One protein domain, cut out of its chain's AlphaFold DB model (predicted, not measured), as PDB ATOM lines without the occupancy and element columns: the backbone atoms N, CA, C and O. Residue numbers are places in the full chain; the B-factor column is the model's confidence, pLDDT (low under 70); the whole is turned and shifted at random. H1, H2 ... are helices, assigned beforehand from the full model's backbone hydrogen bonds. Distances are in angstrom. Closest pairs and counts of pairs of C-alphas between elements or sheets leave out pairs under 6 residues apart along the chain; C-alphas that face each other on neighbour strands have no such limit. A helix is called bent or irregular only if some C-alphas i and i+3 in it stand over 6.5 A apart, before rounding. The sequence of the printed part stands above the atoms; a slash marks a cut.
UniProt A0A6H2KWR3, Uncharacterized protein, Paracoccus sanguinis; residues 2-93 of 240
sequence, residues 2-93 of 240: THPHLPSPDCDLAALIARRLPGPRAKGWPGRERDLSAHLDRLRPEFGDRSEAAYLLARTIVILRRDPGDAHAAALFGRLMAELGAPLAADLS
ATOM      1  N   THR A   2      80.340 145.732 160.161       76.25
ATOM      2  CA  THR A   2      81.220 146.327 161.183       76.25
ATOM      3  C   THR A   2      81.978 147.516 160.596       76.25
ATOM      4  O   THR A   2      82.713 147.339 159.626       76.25
ATOM      5  N   HIS A   3      81.810 148.712 161.162       89.31
ATOM      6  CA  HIS A   3      82.564 149.896 160.748       89.31
ATOM      7  C   HIS A   3      84.023 149.797 161.249       89.31
ATOM      8  O   HIS A   3      84.235 149.525 162.432       89.31
ATOM      9  N   PRO A   4      85.049 150.026 160.408       90.25
ATOM     10  CA  PRO A   4      86.449 149.740 160.757       90.25
ATOM     11  C   PRO A   4      87.030 150.640 161.861       90.25
ATOM     12  O   PRO A   4      87.990 150.256 162.525       90.25
ATOM     13  N   HIS A   5      86.457 151.829 162.080       94.44
ATOM     14  CA  HIS A   5      86.978 152.821 163.040       94.44
ATOM     15  C   HIS A   5      86.002 153.204 164.162       94.44
ATOM     16  O   HIS A   5      86.338 154.032 165.016       94.44
ATOM     17  N   LEU A   6      84.796 152.629 164.164       97.00
ATOM     18  CA  LEU A   6      83.723 152.995 165.090       97.00
ATOM     19  C   LEU A   6      83.134 151.734 165.732       97.00
ATOM     20  O   LEU A   6      83.024 150.710 165.058       97.00
ATOM     21  N   PRO A   7      82.751 151.793 167.019       96.69
ATOM     22  CA  PRO A   7      82.028 150.703 167.666       96.69
ATOM     23  C   PRO A   7      80.639 150.529 167.036       96.69
ATOM     24  O   PRO A   7      80.219 151.345 166.221       96.69
ATOM     25  N   SER A   8      79.906 149.487 167.437       95.38
ATOM     26  CA  SER A   8      78.495 149.332 167.051       95.38
ATOM     27  C   SER A   8      77.691 150.610 167.349       95.38
ATOM     28  O   SER A   8      77.932 151.216 168.402       95.38
ATOM     29  N   PRO A   9      76.722 151.007 166.496       93.94
ATOM     30  CA  PRO A   9      75.857 152.143 166.773       93.94
ATOM     31  C   PRO A   9      75.077 151.990 168.064       93.94
ATOM     32  O   PRO A   9      74.731 153.017 168.611       93.94
ATOM     33  N   ASP A  10      74.877 150.764 168.563       94.44
ATOM     34  CA  ASP A  10      74.166 150.433 169.810       94.44
ATOM     35  C   ASP A  10      75.102 150.240 171.018       94.44
ATOM     36  O   ASP A  10      74.730 149.628 172.017       94.44
ATOM     37  N   CYS A  11      76.354 150.709 170.943       96.88
ATOM     38  CA  CYS A  11      77.279 150.594 172.072       96.88
ATOM     39  C   CYS A  11      76.770 151.334 173.325       96.88
ATOM     40  O   CYS A  11      76.028 152.320 173.230       96.88
ATOM     41  N   ASP A  12      77.189 150.849 174.498       97.75
ATOM     42  CA  ASP A  12      76.851 151.432 175.797       97.75
ATOM     43  C   ASP A  12      77.606 152.753 176.007       97.75
ATOM     44  O   ASP A  12      78.772 152.784 176.410       97.75
ATOM     45  N   LEU A  13      76.927 153.863 175.710       98.19
ATOM     46  CA  LEU A  13      77.480 155.205 175.858       98.19
ATOM     47  C   LEU A  13      77.674 155.597 177.330       98.19
ATOM     48  O   LEU A  13      78.608 156.346 177.634       98.19
ATOM     49  N   ALA A  14      76.871 155.055 178.251       97.31
ATOM     50  CA  ALA A  14      76.999 155.319 179.683       97.31
ATOM     51  C   ALA A  14      78.313 154.742 180.239       97.31
ATOM     52  O   ALA A  14      79.018 155.402 181.009       97.31
ATOM     53  N   ALA A  15      78.715 153.554 179.785       97.56
ATOM     54  CA  ALA A  15      80.028 153.006 180.117       97.56
ATOM     55  C   ALA A  15      81.178 153.855 179.542       97.56
ATOM     56  O   ALA A  15      82.199 154.057 180.206       97.56
ATOM     57  N   LEU A  16      81.029 154.377 178.319       97.94
ATOM     58  CA  LEU A  16      82.081 155.156 177.654       97.94
ATOM     59  C   LEU A  16      82.278 156.554 178.255       97.94
ATOM     60  O   LEU A  16      83.409 157.044 178.268       97.94
ATOM     61  N   ILE A  17      81.221 157.204 178.750       98.00
ATOM     62  CA  ILE A  17      81.354 158.512 179.416       98.00
ATOM     63  C   ILE A  17      82.023 158.379 180.792       98.00
ATOM     64  O   ILE A  17      82.769 159.266 181.203       98.00
ATOM     65  N   ALA A  18      81.821 157.248 181.478       97.50
ATOM     66  CA  ALA A  18      82.428 156.967 182.780       97.50
ATOM     67  C   ALA A  18      83.923 156.602 182.691       97.50
ATOM     68  O   ALA A  18      84.687 156.849 183.626       97.50
ATOM     69  N   ARG A  19      84.362 156.017 181.571       97.62
ATOM     70  CA  ARG A  19      85.753 155.592 181.363       97.62
ATOM     71  C   ARG A  19      86.618 156.738 180.862       97.62
ATOM     72  O   ARG A  19      86.277 157.384 179.878       97.62
ATOM     73  N   ARG A  20      87.771 156.957 181.500       97.06
ATOM     74  CA  ARG A  20      88.763 157.961 181.082       97.06
ATOM     75  C   ARG A  20      89.856 157.340 180.220       97.06
ATOM     76  O   ARG A  20      90.308 156.229 180.488       97.06
ATOM     77  N   LEU A  21      90.300 158.075 179.205       96.12
ATOM     78  CA  LEU A  21      91.479 157.714 178.432       96.12
ATOM     79  C   LEU A  21      92.749 157.928 179.267       96.12
ATOM     80  O   LEU A  21      92.848 158.924 179.984       96.12
ATOM     81  N   PRO A  22      93.726 157.011 179.175       94.31
ATOM     82  CA  PRO A  22      94.911 157.055 180.016       94.31
ATOM     83  C   PRO A  22      95.860 158.192 179.626       94.31
ATOM     84  O   PRO A  22      96.084 158.453 178.442       94.31
ATOM     85  N   GLY A  23      96.505 158.765 180.642       91.00
ATOM     86  CA  GLY A  23      97.581 159.744 180.499       91.00
ATOM     87  C   GLY A  23      97.084 161.187 180.392       91.00
ATOM     88  O   GLY A  23      95.926 161.423 180.056       91.00
ATOM     89  N   PRO A  24      97.970 162.165 180.646       90.19
ATOM     90  CA  PRO A  24      97.595 163.568 180.639       90.19
ATOM     91  C   PRO A  24      97.239 164.043 179.234       90.19
ATOM     92  O   PRO A  24      97.819 163.610 178.235       90.19
ATOM     93  N   ARG A  25      96.334 165.019 179.166       89.56
ATOM     94  CA  ARG A  25      95.983 165.692 177.915       89.56
ATOM     95  C   ARG A  25      97.212 166.310 177.238       89.56
ATOM     96  O   ARG A  25      97.827 167.235 177.775       89.56
ATOM     97  N   ALA A  26      97.507 165.871 176.015       89.25
ATOM     98  CA  ALA A  26      98.534 166.478 175.176       89.25
ATOM     99  C   ALA A  26      98.079 167.826 174.580       89.25
ATOM    100  O   ALA A  26      96.893 168.169 174.570       89.25
ATOM    101  N   LYS A  27      99.029 168.611 174.055       86.50
ATOM    102  CA  LYS A  27      98.700 169.803 173.256       86.50
ATOM    103  C   LYS A  27      97.917 169.391 172.006       86.50
ATOM    104  O   LYS A  27      98.190 168.345 171.427       86.50
ATOM    105  N   GLY A  28      96.989 170.251 171.585       80.69
ATOM    106  CA  GLY A  28      96.231 170.041 170.355       80.69
ATOM    107  C   GLY A  28      97.144 169.943 169.134       80.69
ATOM    108  O   GLY A  28      98.057 170.759 168.989       80.69
ATOM    109  N   TRP A  29      96.895 168.967 168.265       86.69
ATOM    110  CA  TRP A  29      97.629 168.769 167.023       86.69
ATOM    111  C   TRP A  29      96.874 169.454 165.869       86.69
ATOM    112  O   TRP A  29      95.747 169.073 165.555       86.69
ATOM    113  N   PRO A  30      97.457 170.480 165.217       78.12
ATOM    114  CA  PRO A  30      96.769 171.241 164.170       78.12
ATOM    115  C   PRO A  30      96.819 170.571 162.787       78.12
ATOM    116  O   PRO A  30      96.291 171.118 161.821       78.12
ATOM    117  N   GLY A  31      97.505 169.431 162.658       82.94
ATOM    118  CA  GLY A  31      97.774 168.804 161.369       82.94
ATOM    119  C   GLY A  31      96.614 167.977 160.812       82.94
ATOM    120  O   GLY A  31      95.595 167.727 161.455       82.94
ATOM    121  N   ARG A  32      96.804 167.503 159.579       87.69
ATOM    122  CA  ARG A  32      95.906 166.566 158.900       87.69
ATOM    123  C   ARG A  32      96.722 165.404 158.354       87.69
ATOM    124  O   ARG A  32      97.790 165.613 157.796       87.69
ATOM    125  N   GLU A  33      96.181 164.199 158.483       93.06
ATOM    126  CA  GLU A  33      96.735 162.997 157.861       93.06
ATOM    127  C   GLU A  33      95.784 162.506 156.777       93.06
ATOM    128  O   GLU A  33      94.561 162.604 156.936       93.06
ATOM    129  N   ARG A  34      96.333 162.011 155.662       92.06
ATOM    130  CA  ARG A  34      95.509 161.440 154.584       92.06
ATOM    131  C   ARG A  34      94.868 160.138 155.048       92.06
ATOM    132  O   ARG A  34      93.651 160.003 154.954       92.06
ATOM    133  N   ASP A  35      95.670 159.241 155.615       95.12
ATOM    134  CA  ASP A  35      95.176 158.006 156.217       95.12
ATOM    135  C   ASP A  35      94.319 158.307 157.455       95.12
ATOM    136  O   ASP A  35      94.677 159.141 158.293       95.12
ATOM    137  N   LEU A  36      93.147 157.674 157.539       94.50
ATOM    138  CA  LEU A  36      92.196 157.928 158.619       94.50
ATOM    139  C   LEU A  36      92.690 157.337 159.942       94.50
ATOM    140  O   LEU A  36      92.626 158.030 160.953       94.50
ATOM    141  N   SER A  37      93.232 156.118 159.939       94.69
ATOM    142  CA  SER A  37      93.740 155.474 161.158       94.69
ATOM    143  C   SER A  37      94.865 156.298 161.777       94.69
ATOM    144  O   SER A  37      94.771 156.692 162.938       94.69
ATOM    145  N   ALA A  38      95.855 156.682 160.968       94.62
ATOM    146  CA  ALA A  38      96.958 157.538 161.387       94.62
ATOM    147  C   ALA A  38      96.470 158.901 161.901       94.62
ATOM    148  O   ALA A  38      97.026 159.442 162.858       94.62
ATOM    149  N   HIS A  39      95.420 159.465 161.294       95.62
ATOM    150  CA  HIS A  39      94.821 160.706 161.779       95.62
ATOM    151  C   HIS A  39      94.195 160.541 163.167       95.62
ATOM    152  O   HIS A  39      94.421 161.375 164.042       95.62
ATOM    153  N   LEU A  40      93.418 159.474 163.372       94.81
ATOM    154  CA  LEU A  40      92.759 159.196 164.647       94.81
ATOM    155  C   LEU A  40      93.779 158.893 165.752       94.81
ATOM    156  O   LEU A  40      93.680 159.456 166.843       94.81
ATOM    157  N   ASP A  41      94.813 158.109 165.449       93.44
ATOM    158  CA  ASP A  41      95.899 157.807 166.386       93.44
ATOM    159  C   ASP A  41      96.643 159.067 166.835       93.44
ATOM    160  O   ASP A  41      96.976 159.202 168.014       93.44
ATOM    161  N   ARG A  42      96.844 160.036 165.932       94.19
ATOM    162  CA  ARG A  42      97.447 161.332 166.279       94.19
ATOM    163  C   ARG A  42      96.544 162.239 167.101       94.19
ATOM    164  O   ARG A  42      97.059 163.043 167.873       94.19
ATOM    165  N   LEU A  43      95.225 162.127 166.954       94.56
ATOM    166  CA  LEU A  43      94.267 162.907 167.740       94.56
ATOM    167  C   LEU A  43      94.055 162.342 169.144       94.56
ATOM    168  O   LEU A  43      93.786 163.108 170.068       94.56
ATOM    169  N   ARG A  44      94.170 161.022 169.325       95.38
ATOM    170  CA  ARG A  44      93.873 160.343 170.596       95.38
ATOM    171  C   ARG A  44      94.558 160.972 171.827       95.38
ATOM    172  O   ARG A  44      93.864 161.131 172.831       95.38
ATOM    173  N   PRO A  45      95.844 161.385 171.793       95.00
ATOM    174  CA  PRO A  45      96.498 162.022 172.941       95.00
ATOM    175  C   PRO A  45      95.854 163.340 173.408       95.00
ATOM    176  O   PRO A  45      95.998 163.716 174.572       95.00
ATOM    177  N   GLU A  46      95.107 164.047 172.551       95.00
ATOM    178  CA  GLU A  46      94.367 165.258 172.948       95.00
ATOM    179  C   GLU A  46      93.209 164.981 173.915       95.00
ATOM    180  O   GLU A  46      92.648 165.907 174.506       95.00
ATOM    181  N   PHE A  47      92.840 163.712 174.062       96.81
ATOM    182  CA  PHE A  47      91.765 163.255 174.929       96.81
ATOM    183  C   PHE A  47      92.283 162.543 176.178       96.81
ATOM    184  O   PHE A  47      91.486 161.933 176.881       96.81
ATOM    185  N   GLY A  48      93.584 162.623 176.481       96.00
ATOM    186  CA  GLY A  48      94.112 162.170 177.772       96.00
ATOM    187  C   GLY A  48      93.315 162.766 178.942       96.00
ATOM    188  O   GLY A  48      92.947 163.944 178.897       96.00
ATOM    189  N   ASP A  49      92.978 161.934 179.928       94.94
ATOM    190  CA  ASP A  49      92.084 162.203 181.067       94.94
ATOM    191  C   ASP A  49      90.636 162.609 180.709       94.94
ATOM    192  O   ASP A  49      89.805 162.819 181.597       94.94
ATOM    193  N   ARG A  50      90.278 162.689 179.421       96.56
ATOM    194  CA  ARG A  50      88.892 162.859 178.960       96.56
ATOM    195  C   ARG A  50      88.202 161.510 178.850       96.56
ATOM    196  O   ARG A  50      88.835 160.458 178.887       96.56
ATOM    197  N   SER A  51      86.883 161.536 178.761       98.06
ATOM    198  CA  SER A  51      86.091 160.324 178.584       98.06
ATOM    199  C   SER A  51      86.389 159.633 177.249       98.06
ATOM    200  O   SER A  51      86.711 160.276 176.242       98.06
ATOM    201  N   GLU A  52      86.233 158.311 177.204       98.12
ATOM    202  CA  GLU A  52      86.259 157.566 175.942       98.12
ATOM    203  C   GLU A  52      85.138 158.036 175.000       98.12
ATOM    204  O   GLU A  52      85.332 158.062 173.781       98.12
ATOM    205  N   ALA A  53      84.002 158.481 175.554       98.44
ATOM    206  CA  ALA A  53      82.910 159.099 174.804       98.44
ATOM    207  C   ALA A  53      83.332 160.407 174.104       98.44
ATOM    208  O   ALA A  53      82.995 160.602 172.937       98.44
ATOM    209  N   ALA A  54      84.130 161.268 174.750       98.31
ATOM    210  CA  ALA A  54      84.647 162.489 174.123       98.31
ATOM    211  C   ALA A  54      85.528 162.178 172.902       98.31
ATOM    212  O   ALA A  54      85.396 162.815 171.854       98.31
ATOM    213  N   TYR A  55      86.387 161.159 172.999       98.06
ATOM    214  CA  TYR A  55      87.178 160.707 171.851       98.06
ATOM    215  C   TYR A  55      86.321 160.010 170.786       98.06
ATOM    216  O   TYR A  55      86.588 160.138 169.592       98.06
ATOM    217  N   LEU A  56      85.273 159.280 171.176       98.50
ATOM    218  CA  LEU A  56      84.319 158.717 170.221       98.50
ATOM    219  C   LEU A  56      83.609 159.815 169.415       98.50
ATOM    220  O   LEU A  56      83.573 159.709 168.192       98.50
ATOM    221  N   LEU A  57      83.141 160.884 170.062       98.62
ATOM    222  CA  LEU A  57      82.529 162.030 169.381       98.62
ATOM    223  C   LEU A  57      83.496 162.693 168.393       98.62
ATOM    224  O   LEU A  57      83.140 163.025 167.269       98.62
ATOM    225  N   ALA A  58      84.757 162.846 168.782       97.75
ATOM    226  CA  ALA A  58      85.775 163.389 167.895       97.75
ATOM    227  C   ALA A  58      86.029 162.512 166.661       97.75
ATOM    228  O   ALA A  58      86.198 163.030 165.557       97.75
ATOM    229  N   ARG A  59      86.024 161.184 166.832       97.81
ATOM    230  CA  ARG A  59      86.145 160.234 165.719       97.81
ATOM    231  C   ARG A  59      84.975 160.350 164.748       97.81
ATOM    232  O   ARG A  59      85.222 160.401 163.547       97.81
ATOM    233  N   THR A  60      83.736 160.426 165.243       98.56
ATOM    234  CA  THR A  60      82.562 160.580 164.365       98.56
ATOM    235  C   THR A  60      82.624 161.895 163.594       98.56
ATOM    236  O   THR A  60      82.435 161.878 162.383       98.56
ATOM    237  N   ILE A  61      83.013 163.002 164.236       98.00
ATOM    238  CA  ILE A  61      83.236 164.298 163.571       98.00
ATOM    239  C   ILE A  61      84.279 164.188 162.452       98.00
ATOM    240  O   ILE A  61      84.050 164.647 161.337       98.00
ATOM    241  N   VAL A  62      85.442 163.586 162.724       97.25
ATOM    242  CA  VAL A  62      86.504 163.429 161.713       97.25
ATOM    243  C   VAL A  62      86.005 162.642 160.505       97.25
ATOM    244  O   VAL A  62      86.338 163.001 159.375       97.25
ATOM    245  N   ILE A  63      85.249 161.570 160.743       97.44
ATOM    246  CA  ILE A  63      84.702 160.717 159.687       97.44
ATOM    247  C   ILE A  63      83.666 161.494 158.876       97.44
ATOM    248  O   ILE A  63      83.842 161.620 157.670       97.44
ATOM    249  N   LEU A  64      82.687 162.123 159.530       97.31
ATOM    250  CA  LEU A  64      81.630 162.898 158.871       97.31
ATOM    251  C   LEU A  64      82.169 164.077 158.053       97.31
ATOM    252  O   LEU A  64      81.641 164.399 156.997       97.31
ATOM    253  N   ARG A  65      83.269 164.700 158.483       95.06
ATOM    254  CA  ARG A  65      83.927 165.769 157.710       95.06
ATOM    255  C   ARG A  65      84.663 165.270 156.464       95.06
ATOM    256  O   ARG A  65      85.033 166.082 155.616       95.06
ATOM    257  N   ARG A  66      84.963 163.972 156.377       94.38
ATOM    258  CA  ARG A  66      85.569 163.336 155.193       94.38
ATOM    259  C   ARG A  66      84.512 162.696 154.302       94.38
ATOM    260  O   ARG A  66      84.655 162.755 153.087       94.38
ATOM    261  N   ASP A  67      83.494 162.112 154.920       95.31
ATOM    262  CA  ASP A  67      82.355 161.472 154.280       95.31
ATOM    263  C   ASP A  67      81.062 161.829 155.041       95.31
ATOM    264  O   ASP A  67      80.687 161.141 155.995       95.31
ATOM    265  N   PRO A  68      80.364 162.907 154.636       93.44
ATOM    266  CA  PRO A  68      79.097 163.302 155.252       93.44
ATOM    267  C   PRO A  68      77.975 162.270 155.075       93.44
ATOM    268  O   PRO A  68      76.947 162.372 155.744       93.44
ATOM    269  N   GLY A  69      78.144 161.301 154.165       94.38
ATOM    270  CA  GLY A  69      77.190 160.226 153.902       94.38
ATOM    271  C   GLY A  69      77.348 159.009 154.815       94.38
ATOM    272  O   GLY A  69      76.549 158.076 154.707       94.38
ATOM    273  N   ASP A  70      78.338 158.993 155.715       96.06
ATOM    274  CA  ASP A  70      78.561 157.876 156.632       96.06
ATOM    275  C   ASP A  70      77.436 157.782 157.680       96.06
ATOM    276  O   ASP A  70      77.455 158.413 158.743       96.06
ATOM    277  N   ALA A  71      76.437 156.950 157.376       95.31
ATOM    278  CA  ALA A  71      75.268 156.736 158.222       95.31
ATOM    279  C   ALA A  71      75.623 156.164 159.606       95.31
ATOM    280  O   ALA A  71      74.919 156.430 160.582       95.31
ATOM    281  N   HIS A  72      76.715 155.402 159.715       97.12
ATOM    282  CA  HIS A  72      77.157 154.815 160.981       97.12
ATOM    283  C   HIS A  72      77.727 155.900 161.897       97.12
ATOM    284  O   HIS A  72      77.373 155.977 163.079       97.12
ATOM    285  N   ALA A  73      78.575 156.772 161.352       97.56
ATOM    286  CA  ALA A  73      79.107 157.923 162.069       97.56
ATOM    287  C   ALA A  73      78.005 158.929 162.430       97.56
ATOM    288  O   ALA A  73      77.992 159.425 163.559       97.56
ATOM    289  N   ALA A  74      77.055 159.181 161.522       97.06
ATOM    290  CA  ALA A  74      75.925 160.081 161.754       97.06
ATOM    291  C   ALA A  74      75.018 159.583 162.888       97.06
ATOM    292  O   ALA A  74      74.654 160.365 163.771       97.06
ATOM    293  N   ALA A  75      74.710 158.281 162.910       96.88
ATOM    294  CA  ALA A  75      73.916 157.663 163.970       96.88
ATOM    295  C   ALA A  75      74.599 157.798 165.340       96.88
ATOM    296  O   ALA A  75      73.987 158.285 166.291       96.88
ATOM    297  N   LEU A  76      75.887 157.445 165.438       98.19
ATOM    298  CA  LEU A  76      76.643 157.586 166.688       98.19
ATOM    299  C   LEU A  76      76.780 159.047 167.129       98.19
ATOM    300  O   LEU A  76      76.625 159.334 168.313       98.19
ATOM    301  N   PHE A  77      77.050 159.973 166.205       98.50
ATOM    302  CA  PHE A  77      77.126 161.406 166.502       98.50
ATOM    303  C   PHE A  77      75.804 161.930 167.079       98.50
ATOM    304  O   PHE A  77      75.810 162.596 168.113       98.50
ATOM    305  N   GLY A  78      74.672 161.569 166.463       97.69
ATOM    306  CA  GLY A  78      73.341 161.908 166.965       97.69
ATOM    307  C   GLY A  78      73.079 161.354 168.367       97.69
ATOM    308  O   GLY A  78      72.703 162.120 169.252       97.69
ATOM    309  N   ARG A  79      73.342 160.057 168.587       98.00
ATOM    310  CA  ARG A  79      73.184 159.409 169.902       98.00
ATOM    311  C   ARG A  79      74.030 160.073 170.985       98.00
ATOM    312  O   ARG A  79      73.520 160.380 172.054       98.00
ATOM    313  N   LEU A  80      75.308 160.335 170.708       98.69
ATOM    314  CA  LEU A  80      76.220 160.975 171.662       98.69
ATOM    315  C   LEU A  80      75.705 162.339 172.120       98.69
ATOM    316  O   LEU A  80      75.738 162.626 173.312       98.69
ATOM    317  N   MET A  81      75.214 163.170 171.200       98.19
ATOM    318  CA  MET A  81      74.662 164.475 171.572       98.19
ATOM    319  C   MET A  81      73.345 164.341 172.340       98.19
ATOM    320  O   MET A  81      73.175 164.995 173.365       98.19
ATOM    321  N   ALA A  82      72.435 163.483 171.875       97.69
ATOM    322  CA  ALA A  82      71.119 163.321 172.487       97.69
ATOM    323  C   ALA A  82      71.187 162.700 173.893       97.69
ATOM    324  O   ALA A  82      70.475 163.132 174.793       97.69
ATOM    325  N   GLU A  83      72.050 161.703 174.096       98.38
ATOM    326  CA  GLU A  83      72.140 160.957 175.358       98.38
ATOM    327  C   GLU A  83      73.142 161.580 176.341       98.38
ATOM    328  O   GLU A  83      72.951 161.495 177.552       98.38
ATOM    329  N   LEU A  84      74.219 162.202 175.843       98.44
ATOM    330  CA  LEU A  84      75.350 162.660 176.660       98.44
ATOM    331  C   LEU A  84      75.707 164.142 176.452       98.44
ATOM    332  O   LEU A  84      76.808 164.548 176.825       98.44
ATOM    333  N   GLY A  85      74.820 164.961 175.882       97.81
ATOM    334  CA  GLY A  85      75.113 166.347 175.491       97.81
ATOM    335  C   GLY A  85      75.792 167.185 176.581       97.81
ATOM    336  O   GLY A  85      76.921 167.636 176.397       97.81
ATOM    337  N   ALA A  86      75.153 167.348 177.743       97.62
ATOM    338  CA  ALA A  86      75.709 168.122 178.858       97.62
ATOM    339  C   ALA A  86      77.043 167.573 179.416       97.62
ATOM    340  O   ALA A  86      78.011 168.338 179.482       97.62
ATOM    341  N   PRO A  87      77.172 166.278 179.781       98.19
ATOM    342  CA  PRO A  87      78.448 165.759 180.274       98.19
ATOM    343  C   PRO A  87      79.563 165.806 179.220       98.19
ATOM    344  O   PRO A  87      80.712 166.075 179.571       98.19
ATOM    345  N   LEU A  88      79.256 165.606 177.932       98.44
ATOM    346  CA  LEU A  88      80.240 165.760 176.858       98.44
ATOM    347  C   LEU A  88      80.659 167.215 176.672       98.44
ATOM    348  O   LEU A  88      81.852 167.471 176.515       98.44
ATOM    349  N   ALA A  89      79.726 168.165 176.707       98.50
ATOM    350  CA  ALA A  89      80.050 169.578 176.562       98.50
ATOM    351  C   ALA A  89      81.073 170.020 177.629       98.50
ATOM    352  O   ALA A  89      82.146 170.536 177.294       98.50
ATOM    353  N   ALA A  90      80.818 169.680 178.895       97.56
ATOM    354  CA  ALA A  90      81.742 169.948 179.998       97.56
ATOM    355  C   ALA A  90      83.114 169.259 179.814       97.56
ATOM    356  O   ALA A  90      84.165 169.817 180.148       97.56
ATOM    357  N   ASP A  91      83.137 168.051 179.245       97.19
ATOM    358  CA  ASP A  91      84.360 167.268 179.066       97.19
ATOM    359  C   ASP A  91      85.193 167.683 177.836       97.19
ATOM    360  O   ASP A  91      86.406 167.480 177.795       97.19
ATOM    361  N   LEU A  92      84.605 168.302 176.817       97.38
ATOM    362  CA  LEU A  92      85.324 168.655 175.589       97.38
ATOM    363  C   LEU A  92      86.182 169.915 175.747       97.38
ATOM    364  O   LEU A  92      86.006 170.733 176.645       97.38
ATOM    365  N   SER A  93      87.157 170.099 174.855       95.44
ATOM    366  CA  SER A  93      87.854 171.389 174.703       95.44
ATOM    367  C   SER A  93      87.015 172.365 173.870       95.44
ATOM    368  O   SER A  93      86.219 171.919 173.049       95.44
TER     369      SER A  93
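Overview. This is residues 2 to 93 of the 240 residues of an uncharacterized protein of Paracoccus sanguinis (UniProt A0A6H2KWR3). Three helices, H2, H3 and H4, lie side by side in a loose row with H3 in the middle, and the short H1 packs near one end of the row, where H3 begins and where H4 has its kink. Residues 2 to 12 run over one face of the row, between H3 and H4, and the long link of residues 19 to 35 loops round the outer side of H2. The printed part has 92 residues with four named helices, H1, H2, H3 and H4 in chain order, and no named strand; the class is all helix, with 52 residues in helices. It is compact, with a radius of gyration of the C-alphas of 12.6 A and spans of 31 by 30 by 20 A.

Along the chain. H4, the longest helix, is residues 71 to 91, 25.1 A from C-alpha 71 at (75.268, 156.736, 158.222) to C-alpha 91 at (84.360, 167.268, 179.066). It is irregular, with C-alphas 83 and 86 8.7 A apart, and has a kink of 92 degrees near residue 85. H3 is residues 52 to 64, 18.5 A long. H2 is residues 36 to 47, 17.2 A long, and only just irregular, with C-alphas 42 and 45 6.8 A apart. H1 is residues 13 to 18, beginning at C-alpha 13 at (77.480, 155.205, 175.858).

Arrangement. H4 and H3 form a helical hairpin and touch, the closest C-alphas being those of Ala 73 and Thr 60, 4.9 A apart; they run opposite ways at a steep tilt of 43 degrees. H3 is the hub, touching the three other helices. H2 and H3 form a second helical hairpin: they run opposite ways at 37 degrees, only just a steep tilt, and H3 touches H2 with residues 54 to 59 alone, the closest C-alphas being those of Phe 47 and Tyr 55, 6.1 A apart. H3 touches H1 with residues 52 to 54 alone, the closest C-alphas being those of Ala 53 and Ile 17, 4.9 A apart; the two run opposite ways at a steep tilt of 52 degrees. H4 touches H1 with residues 80 to 88 alone, the closest C-alphas being those of Leu 80 and Leu 13, 7.2 A apart; they run the same way at a shallow tilt of 33 degrees, only just short of steep. H2 is apart from H1 and from H4. The packing is mostly crossed, with one of the four touching pairs at a shallow tilt. In H1 and H3 every O i to N i+4 pair is within hydrogen-bond range, against 5 of 8 in H2 and 15 of 17 in H4.

Size, cuts and confidence. The two C-alphas farthest apart are those of Pro 24 and Gly 69, at 33.8 A. The printed part has no cut. The link from H1 to H2 is long, with 17 residues, the link from H2 to H3 is tight, and the link from H3 to H4 is short. The mean pLDDT of the printed part is 95.1, and no printed residue is under 70.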